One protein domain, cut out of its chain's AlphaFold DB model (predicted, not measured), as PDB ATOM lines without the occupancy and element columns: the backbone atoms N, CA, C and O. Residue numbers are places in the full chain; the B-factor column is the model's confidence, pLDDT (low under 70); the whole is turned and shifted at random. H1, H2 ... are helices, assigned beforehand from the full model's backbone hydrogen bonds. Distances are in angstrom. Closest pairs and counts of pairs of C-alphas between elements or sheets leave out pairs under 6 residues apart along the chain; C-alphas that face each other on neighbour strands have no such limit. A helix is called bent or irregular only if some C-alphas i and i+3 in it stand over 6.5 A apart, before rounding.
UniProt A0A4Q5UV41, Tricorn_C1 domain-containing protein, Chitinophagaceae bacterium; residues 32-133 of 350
ATOM      1  N   TYR A  32      19.596  74.171 100.298       89.31
ATOM      2  CA  TYR A  32      20.474  74.880 101.239       89.31
ATOM      3  C   TYR A  32      21.092  76.174 100.707       89.31
ATOM      4  O   TYR A  32      21.783  76.858 101.449       89.31
ATOM      5  N   ILE A  33      20.947  76.480  99.413       90.44
ATOM      6  CA  ILE A  33      21.682  77.595  98.801       90.44
ATOM      7  C   ILE A  33      20.764  78.342  97.841       90.44
ATOM      8  O   ILE A  33      20.190  77.748  96.935       90.44
ATOM      9  N   GLY A  34      20.648  79.644  98.043       91.06
ATOM     10  CA  GLY A  34      19.988  80.582  97.151       91.06
ATOM     11  C   GLY A  34      20.862  81.807  96.913       91.06
ATOM     12  O   GLY A  34      22.051  81.819  97.245       91.06
ATOM     13  N   PHE A  35      20.256  82.842  96.346       90.06
ATOM     14  CA  PHE A  35      20.883  84.141  96.166       90.06
ATOM     15  C   PHE A  35      19.931  85.240  96.620       90.06
ATOM     16  O   PHE A  35      18.749  85.225  96.271       90.06
ATOM     17  N   HIS A  36      20.456  86.218  97.357       89.44
ATOM     18  CA  HIS A  36      19.688  87.401  97.714       89.44
ATOM     19  C   HIS A  36      19.258  88.153  96.452       89.44
ATOM     20  O   HIS A  36      20.068  88.407  95.555       89.44
ATOM     21  N   LYS A  37      17.985  88.553  96.402       85.81
ATOM     22  CA  LYS A  37      17.448  89.372  95.311       85.81
ATOM     23  C   LYS A  37      18.263  90.668  95.175       85.81
ATOM     24  O   LYS A  37      18.744  91.204  96.169       85.81
ATOM     25  N   GLU A  38      18.399  91.165  93.947       80.69
ATOM     26  CA  GLU A  38      19.069  92.431  93.575       80.69
ATOM     27  C   GLU A  38      20.601  92.421  93.670       80.69
ATOM     28  O   GLU A  38      21.258  92.919  92.759       80.69
ATOM     29  N   VAL A  39      21.182  91.814  94.708       81.88
ATOM     30  CA  VAL A  39      22.644  91.785  94.911       81.88
ATOM     31  C   VAL A  39      23.299  90.452  94.548       81.88
ATOM     32  O   VAL A  39      24.509  90.407  94.358       81.88
ATOM     33  N   ASN A  40      22.519  89.369  94.429       85.44
ATOM     34  CA  ASN A  40      22.973  88.020  94.067       85.44
ATOM     35  C   ASN A  40      24.089  87.441  94.963       85.44
ATOM     36  O   ASN A  40      24.845  86.558  94.553       85.44
ATOM     37  N   ASN A  41      24.183  87.909  96.209       88.12
ATOM     38  CA  ASN A  41      25.058  87.306  97.211       88.12
ATOM     39  C   ASN A  41      24.525  85.920  97.610       88.12
ATOM     40  O   ASN A  41      23.305  85.768  97.714       88.12
ATOM     41  N   PRO A  42      25.398  84.923  97.852       90.00
ATOM     42  CA  PRO A  42      24.976  83.586  98.258       90.00
ATOM     43  C   PRO A  42      24.225  83.629  99.591       90.00
ATOM     44  O   PRO A  42      24.686  84.235 100.558       90.00
ATOM     45  N   GLU A  43      23.092  82.941  99.642       91.31
ATOM     46  CA  GLU A  43      22.249  82.800 100.824       91.31
ATOM     47  C   GLU A  43      22.197  81.325 101.234       91.31
ATOM     48  O   GLU A  43      21.809  80.467 100.442       91.31
ATOM     49  N   PHE A  44      22.609  81.007 102.462       91.12
ATOM     50  CA  PHE A  44      22.681  79.627 102.958       91.12
ATOM     51  C   PHE A  44      21.391  79.256 103.698       91.12
ATOM     52  O   PHE A  44      21.314  79.299 104.927       91.12
ATOM     53  N   ASN A  45      20.358  78.939 102.917       87.62
ATOM     54  CA  ASN A  45      19.024  78.583 103.391       87.62
ATOM     55  C   ASN A  45      19.028  77.299 104.232       87.62
ATOM     56  O   ASN A  45      19.823  76.395 104.005       87.62
ATOM     57  N   ASN A  46      18.100  77.192 105.186       91.12
ATOM     58  CA  ASN A  46      17.831  75.973 105.968       91.12
ATOM     59  C   ASN A  46      19.019  75.385 106.758       91.12
ATOM     60  O   ASN A  46      18.891  74.316 107.356       91.12
ATOM     61  N   GLU A  47      20.164  76.065 106.820       90.88
ATOM     62  CA  GLU A  47      21.243  75.696 107.726       90.88
ATOM     63  C   GLU A  47      21.004  76.322 109.108       90.88
ATOM     64  O   GLU A  47      20.723  77.514 109.240       90.88
ATOM     65  N   LEU A  48      21.161  75.537 110.176       92.12
ATOM     66  CA  LEU A  48      21.039  76.062 111.537       92.12
ATOM     67  C   LEU A  48      22.140  77.103 111.819       92.12
ATOM     68  O   LEU A  48      23.325  76.884 111.539       92.12
ATOM     69  N   ALA A  49      21.736  78.238 112.396       89.31
ATOM     70  CA  ALA A  49      22.628  79.360 112.699       89.31
ATOM     71  C   ALA A  49      23.416  79.190 114.009       89.31
ATOM     72  O   ALA A  49      24.443  79.832 114.191       89.31
ATOM     73  N   TYR A  50      22.927  78.354 114.935       91.94
ATOM     74  CA  TYR A  50      23.535  78.129 116.258       91.94
ATOM     75  C   TYR A  50      23.805  79.420 117.063       91.94
ATOM     76  O   TYR A  50      24.743  79.483 117.853       91.94
ATOM     77  N   ALA A  51      22.970  80.453 116.893       86.75
ATOM     78  CA  ALA A  51      23.227  81.816 117.379       86.75
ATOM     79  C   ALA A  51      23.437  81.948 118.904       86.75
ATOM     80  O   ALA A  51      24.043  82.913 119.366       86.75
ATOM     81  N   THR A  52      22.948  80.995 119.701       88.62
ATOM     82  CA  THR A  52      23.105  80.992 121.165       88.62
ATOM     83  C   THR A  52      24.436  80.392 121.633       88.62
ATOM     84  O   THR A  52      24.825  80.593 122.786       88.62
ATOM     85  N   MET A  53      25.168  79.688 120.761       90.62
ATOM     86  CA  MET A  53      26.438  79.042 121.090       90.62
ATOM     87  C   MET A  53      27.599  80.044 121.038       90.62
ATOM     88  O   MET A  53      28.221  80.252 120.000       90.62
ATOM     89  N   LYS A  54      27.922  80.660 122.179       85.12
ATOM     90  CA  LYS A  54      29.015  81.650 122.274       85.12
ATOM     91  C   LYS A  54      30.409  81.029 122.136       85.12
ATOM     92  O   LYS A  54      31.293  81.625 121.533       85.12
ATOM     93  N   TYR A  55      30.592  79.846 122.715       93.69
ATOM     94  CA  TYR A  55      31.813  79.054 122.624       93.69
ATOM     95  C   TYR A  55      31.413  77.584 122.477       93.69
ATOM     96  O   TYR A  55      31.249  76.889 123.481       93.69
ATOM     97  N   PRO A  56      31.116  77.143 121.244       93.38
ATOM     98  CA  PRO A  56      30.639  75.791 121.010       93.38
ATOM     99  C   PRO A  56      31.759  74.764 121.208       93.38
ATOM    100  O   PRO A  56      32.945  75.114 121.200       93.38
ATOM    101  N   ASP A  57      31.388  73.491 121.352       95.50
ATOM    102  CA  ASP A  57      32.361  72.402 121.415       95.50
ATOM    103  C   ASP A  57      33.185  72.279 120.123       95.50
ATOM    104  O   ASP A  57      32.896  72.874 119.080       95.50
ATOM    105  N   CYS A  58      34.241  71.477 120.209       95.19
ATOM    106  CA  CYS A  58      35.195  71.273 119.132       95.19
ATOM    107  C   CYS A  58      34.550  70.857 117.795       95.19
ATOM    108  O   CYS A  58      35.002  71.307 116.740       95.19
ATOM    109  N   GLY A  59      33.505  70.026 117.814       96.94
ATOM    110  CA  GLY A  59      32.834  69.555 116.603       96.94
ATOM    111  C   GLY A  59      32.151  70.698 115.856       96.94
ATOM    112  O   GLY A  59      32.326  70.854 114.647       96.94
ATOM    113  N   TYR A  60      31.451  71.566 116.581       96.81
ATOM    114  CA  TYR A  60      30.808  72.749 116.007       96.81
ATOM    115  C   TYR A  60      31.802  73.829 115.567       96.81
ATOM    116  O   TYR A  60      31.563  74.509 114.567       96.81
ATOM    117  N   ARG A  61      32.943  73.976 116.253       96.94
ATOM    118  CA  ARG A  61      34.013  74.879 115.797       96.94
ATOM    119  C   ARG A  61      34.626  74.408 114.475       96.94
ATOM    120  O   ARG A  61      34.819  75.213 113.565       96.94
ATOM    121  N   LEU A  62      34.868  73.103 114.334       97.81
ATOM    122  CA  LEU A  62      35.295  72.513 113.061       97.81
ATOM    123  C   LEU A  62      34.223  72.662 111.978       97.81
ATOM    124  O   LEU A  62      34.551  72.995 110.842       97.81
ATOM    125  N   LEU A  63      32.943  72.489 112.322       97.00
ATOM    126  CA  LEU A  63      31.842  72.730 111.389       97.00
ATOM    127  C   LEU A  63      31.851  74.172 110.861       97.00
ATOM    128  O   LEU A  63      31.676  74.373 109.662       97.00
ATOM    129  N   ALA A  64      32.083  75.168 111.721       96.12
ATOM    130  CA  ALA A  64      32.188  76.567 111.303       96.12
ATOM    131  C   ALA A  64      33.366  76.798 110.342       96.12
ATOM    132  O   ALA A  64      33.189  77.441 109.305       96.12
ATOM    133  N   LEU A  65      34.538  76.219 110.637       97.81
ATOM    134  CA  LEU A  65      35.700  76.235 109.741       97.81
ATOM    135  C   LEU A  65      35.360  75.622 108.375       97.81
ATOM    136  O   LEU A  65      35.622  76.240 107.344       97.81
ATOM    137  N   PHE A  66      34.748  74.435 108.350       97.12
ATOM    138  CA  PHE A  66      34.387  73.764 107.103       97.12
ATOM    139  C   PHE A  66      33.335  74.539 106.313       97.12
ATOM    140  O   PHE A  66      33.483  74.676 105.099       97.12
ATOM    141  N   ARG A  67      32.302  75.084 106.968       95.62
ATOM    142  CA  ARG A  67      31.296  75.924 106.301       95.62
ATOM    143  C   ARG A  67      31.969  77.138 105.675       95.62
ATOM    144  O   ARG A  67      31.878  77.303 104.465       95.62
ATOM    145  N   TYR A  68      32.738  77.911 106.443       95.94
ATOM    146  CA  TYR A  68      33.437  79.087 105.921       95.94
ATOM    147  C   TYR A  68      34.374  78.750 104.754       95.94
ATOM    148  O   TYR A  68      34.327  79.398 103.709       95.94
ATOM    149  N   TRP A  69      35.181  77.695 104.890       96.06
ATOM    150  CA  TRP A  69      36.086  77.263 103.828       96.06
ATOM    151  C   TRP A  69      35.336  76.941 102.527       96.06
ATOM    152  O   TRP A  69      35.778  77.357 101.454       96.06
ATOM    153  N   ASN A  70      34.187  76.260 102.618       93.44
ATOM    154  CA  ASN A  70      33.350  75.927 101.465       93.44
ATOM    155  C   ASN A  70      32.665  77.160 100.859       93.44
ATOM    156  O   ASN A  70      32.632  77.284  99.636       93.44
ATOM    157  N   ILE A  71      32.181  78.097 101.685       92.94
ATOM    158  CA  ILE A  71      31.620  79.373 101.212       92.94
ATOM    159  C   ILE A  71      32.633  80.067 100.300       92.94
ATOM    160  O   ILE A  71      32.319  80.406  99.159       92.94
ATOM    161  N   ILE A  72      33.878  80.199 100.764       93.50
ATOM    162  CA  ILE A  72      34.931  80.839  99.975       93.50
ATOM    163  C   ILE A  72      35.309  80.009  98.747       93.50
ATOM    164  O   ILE A  72      35.465  80.544  97.651       93.50
ATOM    165  N   GLN A  73      35.420  78.690  98.897       91.06
ATOM    166  CA  GLN A  73      35.803  77.793  97.811       91.06
ATOM    167  C   GLN A  73      34.844  77.867  96.612       91.06
ATOM    168  O   GLN A  73      35.311  77.713  95.476       91.06
ATOM    169  N   TYR A  74      33.545  78.063  96.847       88.12
ATOM    170  CA  TYR A  74      32.517  77.923  95.813       88.12
ATOM    171  C   TYR A  74      31.792  79.214  95.437       88.12
ATOM    172  O   TYR A  74      31.300  79.289  94.312       88.12
ATOM    173  N   TYR A  75      31.735  80.209  96.326       89.25
ATOM    174  CA  TYR A  75      30.893  81.396  96.139       89.25
ATOM    175  C   TYR A  75      31.619  82.732  96.319       89.25
ATOM    176  O   TYR A  75      31.008  83.778  96.113       89.25
ATOM    177  N   PHE A  76      32.906  82.740  96.678       89.62
ATOM    178  CA  PHE A  76      33.652  83.993  96.782       89.62
ATOM    179  C   PHE A  76      34.098  84.490  95.394       89.62
ATOM    180  O   PHE A  76      34.843  83.779  94.711       89.62
ATOM    181  N   PRO A  77      33.692  85.705  94.970       86.75
ATOM    182  CA  PRO A  77      33.915  86.189  93.604       86.75
ATOM    183  C   PRO A  77      35.391  86.444  93.283       86.75
ATOM    184  O   PRO A  77      35.792  86.341  92.127       86.75
ATOM    185  N   TYR A  78      36.211  86.728  94.298       87.38
ATOM    186  CA  TYR A  78      37.624  87.085  94.143       87.38
ATOM    187  C   TYR A  78      38.573  85.958  94.545       87.38
ATOM    188  O   TYR A  78      39.716  86.198  94.929       87.38
ATOM    189  N   LYS A  79      38.122  84.702  94.480       86.81
ATOM    190  CA  LYS A  79      38.927  83.548  94.898       86.81
ATOM    191  C   LYS A  79      40.271  83.453  94.167       86.81
ATOM    192  O   LYS A  79      41.259  83.037  94.760       86.81
ATOM    193  N   ASN A  80      40.322  83.863  92.903       85.00
ATOM    194  CA  ASN A  80      41.548  83.927  92.106       85.00
ATOM    195  C   ASN A  80      42.558  84.986  92.592       85.00
ATOM    196  O   ASN A  80      43.708  84.937  92.174       85.00
ATOM    197  N   LEU A  81      42.139  85.931  93.439       87.12
ATOM    198  CA  LEU A  81      42.998  86.956  94.044       87.12
ATOM    199  C   LEU A  81      43.515  86.552  95.433       87.12
ATOM    200  O   LEU A  81      44.334  87.259  96.017       87.12
ATOM    201  N   VAL A  82      43.055  85.423  95.976       86.94
ATOM    202  CA  VAL A  82      43.553  84.911  97.252       86.94
ATOM    203  C   VAL A  82      44.975  84.385  97.047       86.94
ATOM    204  O   VAL A  82      45.192  83.416  96.329       86.94
ATOM    205  N   GLU A  83      45.953  85.031  97.687       79.50
ATOM    206  CA  GLU A  83      47.392  84.783  97.465       79.50
ATOM    207  C   GLU A  83      47.855  83.363  97.816       79.50
ATOM    208  O   GLU A  83      48.862  82.886  97.293       79.50
ATOM    209  N   ARG A  84      47.159  82.694  98.740       77.81
ATOM    210  CA  ARG A  84      47.495  81.335  99.174       77.81
ATOM    211  C   ARG A  84      46.644  80.323  98.430       77.81
ATOM    212  O   ARG A  84      45.465  80.570  98.186       77.81
ATOM    213  N   ASP A  85      47.200  79.134  98.194       87.25
ATOM    214  CA  ASP A  85      46.372  77.995  97.803       87.25
ATOM    215  C   ASP A  85      45.329  77.762  98.899       87.25
ATOM    216  O   ASP A  85      45.659  77.357 100.020       87.25
ATOM    217  N   TRP A  86      44.065  78.032  98.567       91.81
ATOM    218  CA  TRP A  86      42.947  77.937  99.497       91.81
ATOM    219  C   TRP A  86      42.857  76.557 100.157       91.81
ATOM    220  O   TRP A  86      42.402  76.445 101.293       91.81
ATOM    221  N   LYS A  87      43.357  75.499  99.508       86.69
ATOM    222  CA  LYS A  87      43.417  74.152 100.094       86.69
ATOM    223  C   LYS A  87      44.286  74.100 101.354       86.69
ATOM    224  O   LYS A  87      43.871  73.518 102.351       86.69
ATOM    225  N   THR A  88      45.436  74.774 101.341       92.81
ATOM    226  CA  THR A  88      46.390  74.795 102.469       92.81
ATOM    227  C   THR A  88      45.852  75.543 103.688       92.81
ATOM    228  O   THR A  88      46.288  75.313 104.819       92.81
ATOM    229  N   VAL A  89      44.867  76.428 103.488       94.75
ATOM    230  CA  VAL A  89      44.203  77.143 104.585       94.75
ATOM    231  C   VAL A  89      43.516  76.148 105.512       94.75
ATOM    232  O   VAL A  89      43.623  76.286 106.727       94.75
ATOM    233  N   LEU A  90      42.881  75.104 104.975       94.19
ATOM    234  CA  LEU A  90      42.193  74.131 105.813       94.19
ATOM    235  C   LEU A  90      43.171  73.351 106.704       94.19
ATOM    236  O   LEU A  90      42.971  73.271 107.913       94.19
ATOM    237  N   GLU A  91      44.268  72.863 106.122       94.69
ATOM    238  CA  GLU A  91      45.342  72.158 106.837       94.69
ATOM    239  C   GLU A  91      45.965  73.025 107.938       94.69
ATOM    240  O   GLU A  91      46.261  72.539 109.028       94.69
ATOM    241  N   THR A  92      46.103  74.327 107.682       96.38
ATOM    242  CA  THR A  92      46.644  75.285 108.654       96.38
ATOM    243  C   THR A  92      45.673  75.556 109.805       96.38
ATOM    244  O   THR A  92      46.096  75.716 110.950       96.38
ATOM    245  N   PHE A  93      44.372  75.663 109.521       97.62
ATOM    246  CA  PHE A  93      43.389  76.142 110.495       97.62
ATOM    247  C   PHE A  93      42.714  75.043 111.309       97.62
ATOM    248  O   PHE A  93      42.280  75.337 112.419       97.62
ATOM    249  N   ILE A  94      42.680  73.792 110.839       98.25
ATOM    250  CA  ILE A  94      42.207  72.663 111.656       98.25
ATOM    251  C   ILE A  94      42.939  72.609 113.010       98.25
ATOM    252  O   ILE A  94      42.263  72.735 114.031       98.25
ATOM    253  N   PRO A  95      44.283  72.496 113.084       98.25
ATOM    254  CA  PRO A  95      44.971  72.412 114.373       98.25
ATOM    255  C   PRO A  95      44.788  73.673 115.226       98.25
ATOM    256  O   PRO A  95      44.648  73.564 116.441       98.25
ATOM    257  N   LYS A  96      44.709  74.863 114.612       98.19
ATOM    258  CA  LYS A  96      44.429  76.115 115.336       98.19
ATOM    259  C   LYS A  96      43.058  76.092 116.008       98.19
ATOM    260  O   LYS A  96      42.954  76.435 117.177       98.19
ATOM    261  N   VAL A  97      42.022  75.661 115.288       98.19
ATOM    262  CA  VAL A  97      40.646  75.564 115.801       98.19
ATOM    263  C   VAL A  97      40.510  74.483 116.877       98.19
ATOM    264  O   VAL A  97      39.716  74.642 117.803       98.19
ATOM    265  N   LEU A  98      41.284  73.398 116.789       97.62
ATOM    266  CA  LEU A  98      41.340  72.368 117.830       97.62
ATOM    267  C   LEU A  98      41.987  72.885 119.123       97.62
ATOM    268  O   LEU A  98      41.562  72.499 120.208       97.62
ATOM    269  N   ALA A  99      42.994  73.752 119.002       97.38
ATOM    270  CA  ALA A  99      43.792  74.236 120.124       97.38
ATOM    271  C   ALA A  99      43.139  75.367 120.939       97.38
ATOM    272  O   ALA A  99      43.632  75.660 122.026       97.38
ATOM    273  N   VAL A 100      42.064  75.997 120.443       97.19
ATOM    274  CA  VAL A 100      41.412  77.117 121.147       97.19
ATOM    275  C   VAL A 100      40.845  76.678 122.495       97.19
ATOM    276  O   VAL A 100      40.197  75.630 122.602       97.19
ATOM    277  N   GLN A 101      41.069  77.504 123.512       95.94
ATOM    278  CA  GLN A 101      40.746  77.198 124.903       95.94
ATOM    279  C   GLN A 101      39.518  77.960 125.400       95.94
ATOM    280  O   GLN A 101      38.789  77.451 126.255       95.94
ATOM    281  N   ASP A 102      39.211  79.112 124.801       96.19
ATOM    282  CA  ASP A 102      38.071  79.941 125.180       96.19
ATOM    283  C   ASP A 102      37.374  80.644 123.996       96.19
ATOM    284  O   ASP A 102      37.727  80.495 122.821       96.19
ATOM    285  N   ALA A 103      36.328  81.410 124.323       96.00
ATOM    286  CA  ALA A 103      35.527  82.153 123.356       96.00
ATOM    287  C   ALA A 103      36.333  83.223 122.599       96.00
ATOM    288  O   ALA A 103      36.079  83.454 121.417       96.00
ATOM    289  N   THR A 104      37.272  83.890 123.275       96.75
ATOM    290  CA  THR A 104      38.110  84.944 122.695       96.75
ATOM    291  C   THR A 104      39.058  84.342 121.673       96.75
ATOM    292  O   THR A 104      39.066  84.785 120.526       96.75
ATOM    293  N   GLU A 105      39.790  83.293 122.044       97.31
ATOM    294  CA  GLU A 105      40.692  82.587 121.135       97.31
ATOM    295  C   GLU A 105      39.948  82.033 119.921       97.31
ATOM    296  O   GLU A 105      40.402  82.206 118.790       97.31
ATOM    297  N   TYR A 106      38.768  81.437 120.126       97.31
ATOM    298  CA  TYR A 106      37.935  80.957 119.025       97.31
ATOM    299  C   TYR A 106      37.602  82.074 118.035       97.31
ATOM    300  O   TYR A 106      37.834  81.942 116.834       97.31
ATOM    301  N   VAL A 107      37.103  83.203 118.533       96.62
ATOM    302  CA  VAL A 107      36.720  84.337 117.692       96.62
ATOM    303  C   VAL A 107      37.933  84.958 116.982       96.62
ATOM    304  O   VAL A 107      37.826  85.317 115.808       96.62
ATOM    305  N   LEU A 108      39.092  85.048 117.642       97.50
ATOM    306  CA  LEU A 108      40.329  85.560 117.039       97.50
ATOM    307  C   LEU A 108      40.883  84.625 115.959       97.50
ATOM    308  O   LEU A 108      41.270  85.102 114.893       97.50
ATOM    309  N   VAL A 109      40.861  83.306 116.173       97.94
ATOM    310  CA  VAL A 109      41.245  82.321 115.146       97.94
ATOM    311  C   VAL A 109      40.315  82.413 113.934       97.94
ATOM    312  O   VAL A 109      40.790  82.374 112.799       97.94
ATOM    313  N   MET A 110      39.009  82.606 114.144       97.56
ATOM    314  CA  MET A 110      38.068  82.811 113.039       97.56
ATOM    315  C   MET A 110      38.300  84.145 112.311       97.56
ATOM    316  O   MET A 110      38.223  84.177 111.086       97.56
ATOM    317  N   LEU A 111      38.647  85.233 113.010       97.44
ATOM    318  CA  LEU A 111      39.069  86.478 112.352       97.44
ATOM    319  C   LEU A 111      40.352  86.297 111.538       97.44
ATOM    320  O   LEU A 111      40.443  86.826 110.433       97.44
ATOM    321  N   GLU A 112      41.322  85.540 112.051       97.62
ATOM    322  CA  GLU A 112      42.562  85.253 111.327       97.62
ATOM    323  C   GLU A 112      42.299  84.436 110.052       97.62
ATOM    324  O   GLU A 112      42.927  84.680 109.018       97.62
ATOM    325  N   LEU A 113      41.356  83.487 110.112       97.62
ATOM    326  CA  LEU A 113      40.872  82.723 108.959       97.62
ATOM    327  C   LEU A 113      40.217  83.646 107.929       97.62
ATOM    328  O   LEU A 113      40.575  83.605 106.752       97.62
ATOM    329  N   ILE A 114      39.293  84.501 108.376       97.12
ATOM    330  CA  ILE A 114      38.596  85.459 107.515       97.12
ATOM    331  C   ILE A 114      39.593  86.424 106.861       97.12
ATOM    332  O   ILE A 114      39.501  86.714 105.671       97.12
ATOM    333  N   GLY A 115      40.617  86.860 107.594       95.50
ATOM    334  CA  GLY A 115      41.667  87.730 107.069       95.50
ATOM    335  C   GLY A 115      42.450  87.133 105.895       95.50
ATOM    336  O   GLY A 115      43.058  87.886 105.134       95.50
ATOM    337  N   LYS A 116      42.420  85.807 105.685       95.25
ATOM    338  CA  LYS A 116      43.129  85.170 104.564       95.25
ATOM    339  C   LYS A 116      42.537  85.500 103.197       95.25
ATOM    340  O   LYS A 116      43.275  85.393 102.223       95.25
ATOM    341  N   VAL A 117      41.271  85.922 103.109       95.25
ATOM    342  CA  VAL A 117      40.670  86.310 101.818       95.25
ATOM    343  C   VAL A 117      40.949  87.758 101.418       95.25
ATOM    344  O   VAL A 117      40.651  88.127 100.289       95.25
ATOM    345  N   LYS A 118      41.536  88.567 102.319       94.25
ATOM    346  CA  LYS A 118      41.854  89.989 102.098       94.25
ATOM    347  C   LYS A 118      40.676  90.783 101.518       94.25
ATOM    348  O   LYS A 118      40.786  91.436 100.486       94.25
ATOM    349  N   ASP A 119      39.535  90.728 102.198       94.62
ATOM    350  CA  ASP A 119      38.333  91.465 101.809       94.62
ATOM    351  C   ASP A 119      37.794  92.262 102.999       94.62
ATOM    352  O   ASP A 119      37.592  91.725 104.086       94.62
ATOM    353  N   THR A 120      37.563  93.559 102.796       94.94
ATOM    354  CA  THR A 120      37.006  94.466 103.811       94.94
ATOM    355  C   THR A 120      35.555  94.134 104.173       94.94
ATOM    356  O   THR A 120      35.116  94.465 105.273       94.94
ATOM    357  N   HIS A 121      34.819  93.453 103.293       93.19
ATOM    358  CA  HIS A 121      33.440  93.020 103.528       93.19
ATOM    359  C   HIS A 121      33.358  91.675 104.264       93.19
ATOM    360  O   HIS A 121      32.325  91.350 104.855       93.19
ATOM    361  N   ALA A 122      34.445  90.901 104.277       94.81
ATOM    362  CA  ALA A 122      34.529  89.651 105.017       94.81
ATOM    363  C   ALA A 122      34.941  89.942 106.468       94.81
ATOM    364  O   ALA A 122      36.101  90.228 106.762       94.81
ATOM    365  N   ASN A 123      33.985  89.890 107.398       95.12
ATOM    366  CA  ASN A 123      34.244  90.149 108.813       95.12
ATOM    367  C   ASN A 123      33.234  89.442 109.728       95.12
ATOM    368  O   ASN A 123      32.260  88.847 109.268       95.12
ATOM    369  N   ILE A 124      33.453  89.549 111.039       94.19
ATOM    370  CA  ILE A 124      32.453  89.226 112.056       94.19
ATOM    371  C   ILE A 124      31.669  90.507 112.361       94.19
ATOM    372  O   ILE A 124      32.137  91.390 113.083       94.19
ATOM    373  N   TRP A 125      30.474  90.611 111.785       89.56
ATOM    374  CA  TRP A 125      29.591  91.774 111.916       89.56
ATOM    375  C   TRP A 125      28.704  91.713 113.178       89.56
ATOM    376  O   TRP A 125      28.661  90.706 113.880       89.56
ATOM    377  N   GLY A 126      27.996  92.812 113.484       83.56
ATOM    378  CA  GLY A 126      26.933  92.829 114.506       83.56
ATOM    379  C   GLY A 126      27.371  93.057 115.962       83.56
ATOM    380  O   GLY A 126      26.776  92.477 116.863       83.56
ATOM    381  N   ARG A 127      28.405  93.882 116.213       82.81
ATOM    382  CA  ARG A 127      28.931  94.198 117.567       82.81
ATOM    383  C   ARG A 127      29.147  92.939 118.430       82.81
ATOM    384  O   ARG A 127      28.728  92.900 119.584       82.81
ATOM    385  N   ASN A 128      29.809  91.916 117.880       92.31
ATOM    386  CA  ASN A 128      30.094  90.671 118.602       92.31
ATOM    387  C   ASN A 128      30.660  90.963 120.015       92.31
ATOM    388  O   ASN A 128      31.698  91.620 120.127       92.31
ATOM    389  N   PRO A 129      30.010  90.493 121.097       92.75
ATOM    390  CA  PRO A 129      30.340  90.924 122.455       92.75
ATOM    391  C   PRO A 129      31.733  90.476 122.909       92.75
ATOM    392  O   PRO A 129      32.382  91.188 123.675       92.75
ATOM    393  N   VAL A 130      32.215  89.330 122.414       94.75
ATOM    394  CA  VAL A 130      33.566  88.829 122.704       94.75
ATOM    395  C   VAL A 130      34.606  89.767 122.095       94.75
ATOM    396  O   VAL A 130      35.497  90.225 122.804       94.75
ATOM    397  N   LEU A 131      34.440  90.151 120.822       94.50
ATOM    398  CA  LEU A 131      35.317  91.131 120.170       94.50
ATOM    399  C   LEU A 131      35.260  92.504 120.825       94.50
ATOM    400  O   LEU A 131      36.295  93.149 120.974       94.50
ATOM    401  N   GLN A 132      34.070  92.958 121.215       94.56
ATOM    402  CA  GLN A 132      33.915  94.259 121.861       94.56
ATOM    403  C   GLN A 132      34.644  94.304 123.203       94.56
ATOM    404  O   GLN A 132      35.335  95.281 123.475       94.56
ATOM    405  N   LYS A 133      34.554  93.236 124.003       95.88
ATOM    406  CA  LYS A 133      35.301  93.118 125.259       95.88
ATOM    407  C   LYS A 133      36.808  92.978 125.033       95.88
ATOM    408  O   LYS A 133      37.574  93.604 125.758       95.88
TER     409      LYS A 133
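Overview. This is residues 32 to 133 of the 350 residues of the protein "Tricorn_C1 domain-containing protein" of Chitinophagaceae bacterium (UniProt A0A4Q5UV41). Three helices, H1, H2 and H3, stand side by side in an up-and-down bundle, their centres making a triangle, and a short fourth helix, H4, packs on the first residues of H3. A long stretch without a named element, residues 32 to 57, runs along the outside of the bundle before H1, and after H3 the chain folds back through residues 118 to 128 to reach H4. The printed part has 102 residues with four named helices, in the order H1, H2, H3, H4, and no named strand; the class is all helix. It is compact, with a radius of gyration of the C-alphas of 14.0 A, and its C-alphas span 39 by 30 by 25 A.

Arrangement. H1, residues 58 to 75, is the longest helix. It touches H2, residues 86 to 99, at a shallow tilt of 16 degrees, opposite ways; the closest C-alphas are those of Cys 58 and Leu 98, 6.4 A apart. H2 also touches H3, residues 103 to 117, at a shallow tilt of 8 degrees, opposite ways, with the C-alphas of Val 97 and Val 109 closest at 6.8 A. H1 and H2 form a helical hairpin, as do H2 and H3. H1 and H3 are close but not clearly touching, the same way at a shallow tilt of 17 degrees; their closest C-alphas, Leu 65 and Met 110, are 7.7 A apart. These three helices form the bundle, up and down, each running against the one before it in the chain. H4, residues 129 to 133, touches H3 at residues 103 to 107 alone; the closest C-alphas, Thr 104 and Val 130, are 6.0 A apart. H4 is apart from H1 and from H2. Residues 34 to 35 form a short antiparallel pairing with residues 42 to 43. In H1 and H4 every O i to N i+4 pair is within hydrogen-bond range; in H2 6 of 10 are, and in H3 9 of 11.

Along the chain. H1 runs 25.5 A from C-alpha 58 at (35.195, 71.273, 119.132) to C-alpha 75 at (30.893, 81.396, 96.139). H2, residues 86 to 99, is 21.0 A long and only just irregular: C-alphas 92 and 95 are 6.6 A apart. H3, residues 103 to 117, is 22.5 A long and neither bent nor irregular, but only just: C-alphas 114 and 117 are 6.1 A apart. H4, residues 129 to 133, measures 6.1 A and ends at C-alpha 133, (35.301, 93.118, 125.259).

Size, cuts and confidence. The two C-alphas farthest apart, those of Glu 38 and Gln 101, are 41.0 A apart. The printed part has no cut. The link from H2 to H3 is tight, that from H1 to H2 short, and that from H3 to H4 long. The mean pLDDT of the printed part is 92.6, and no printed residue is under 70.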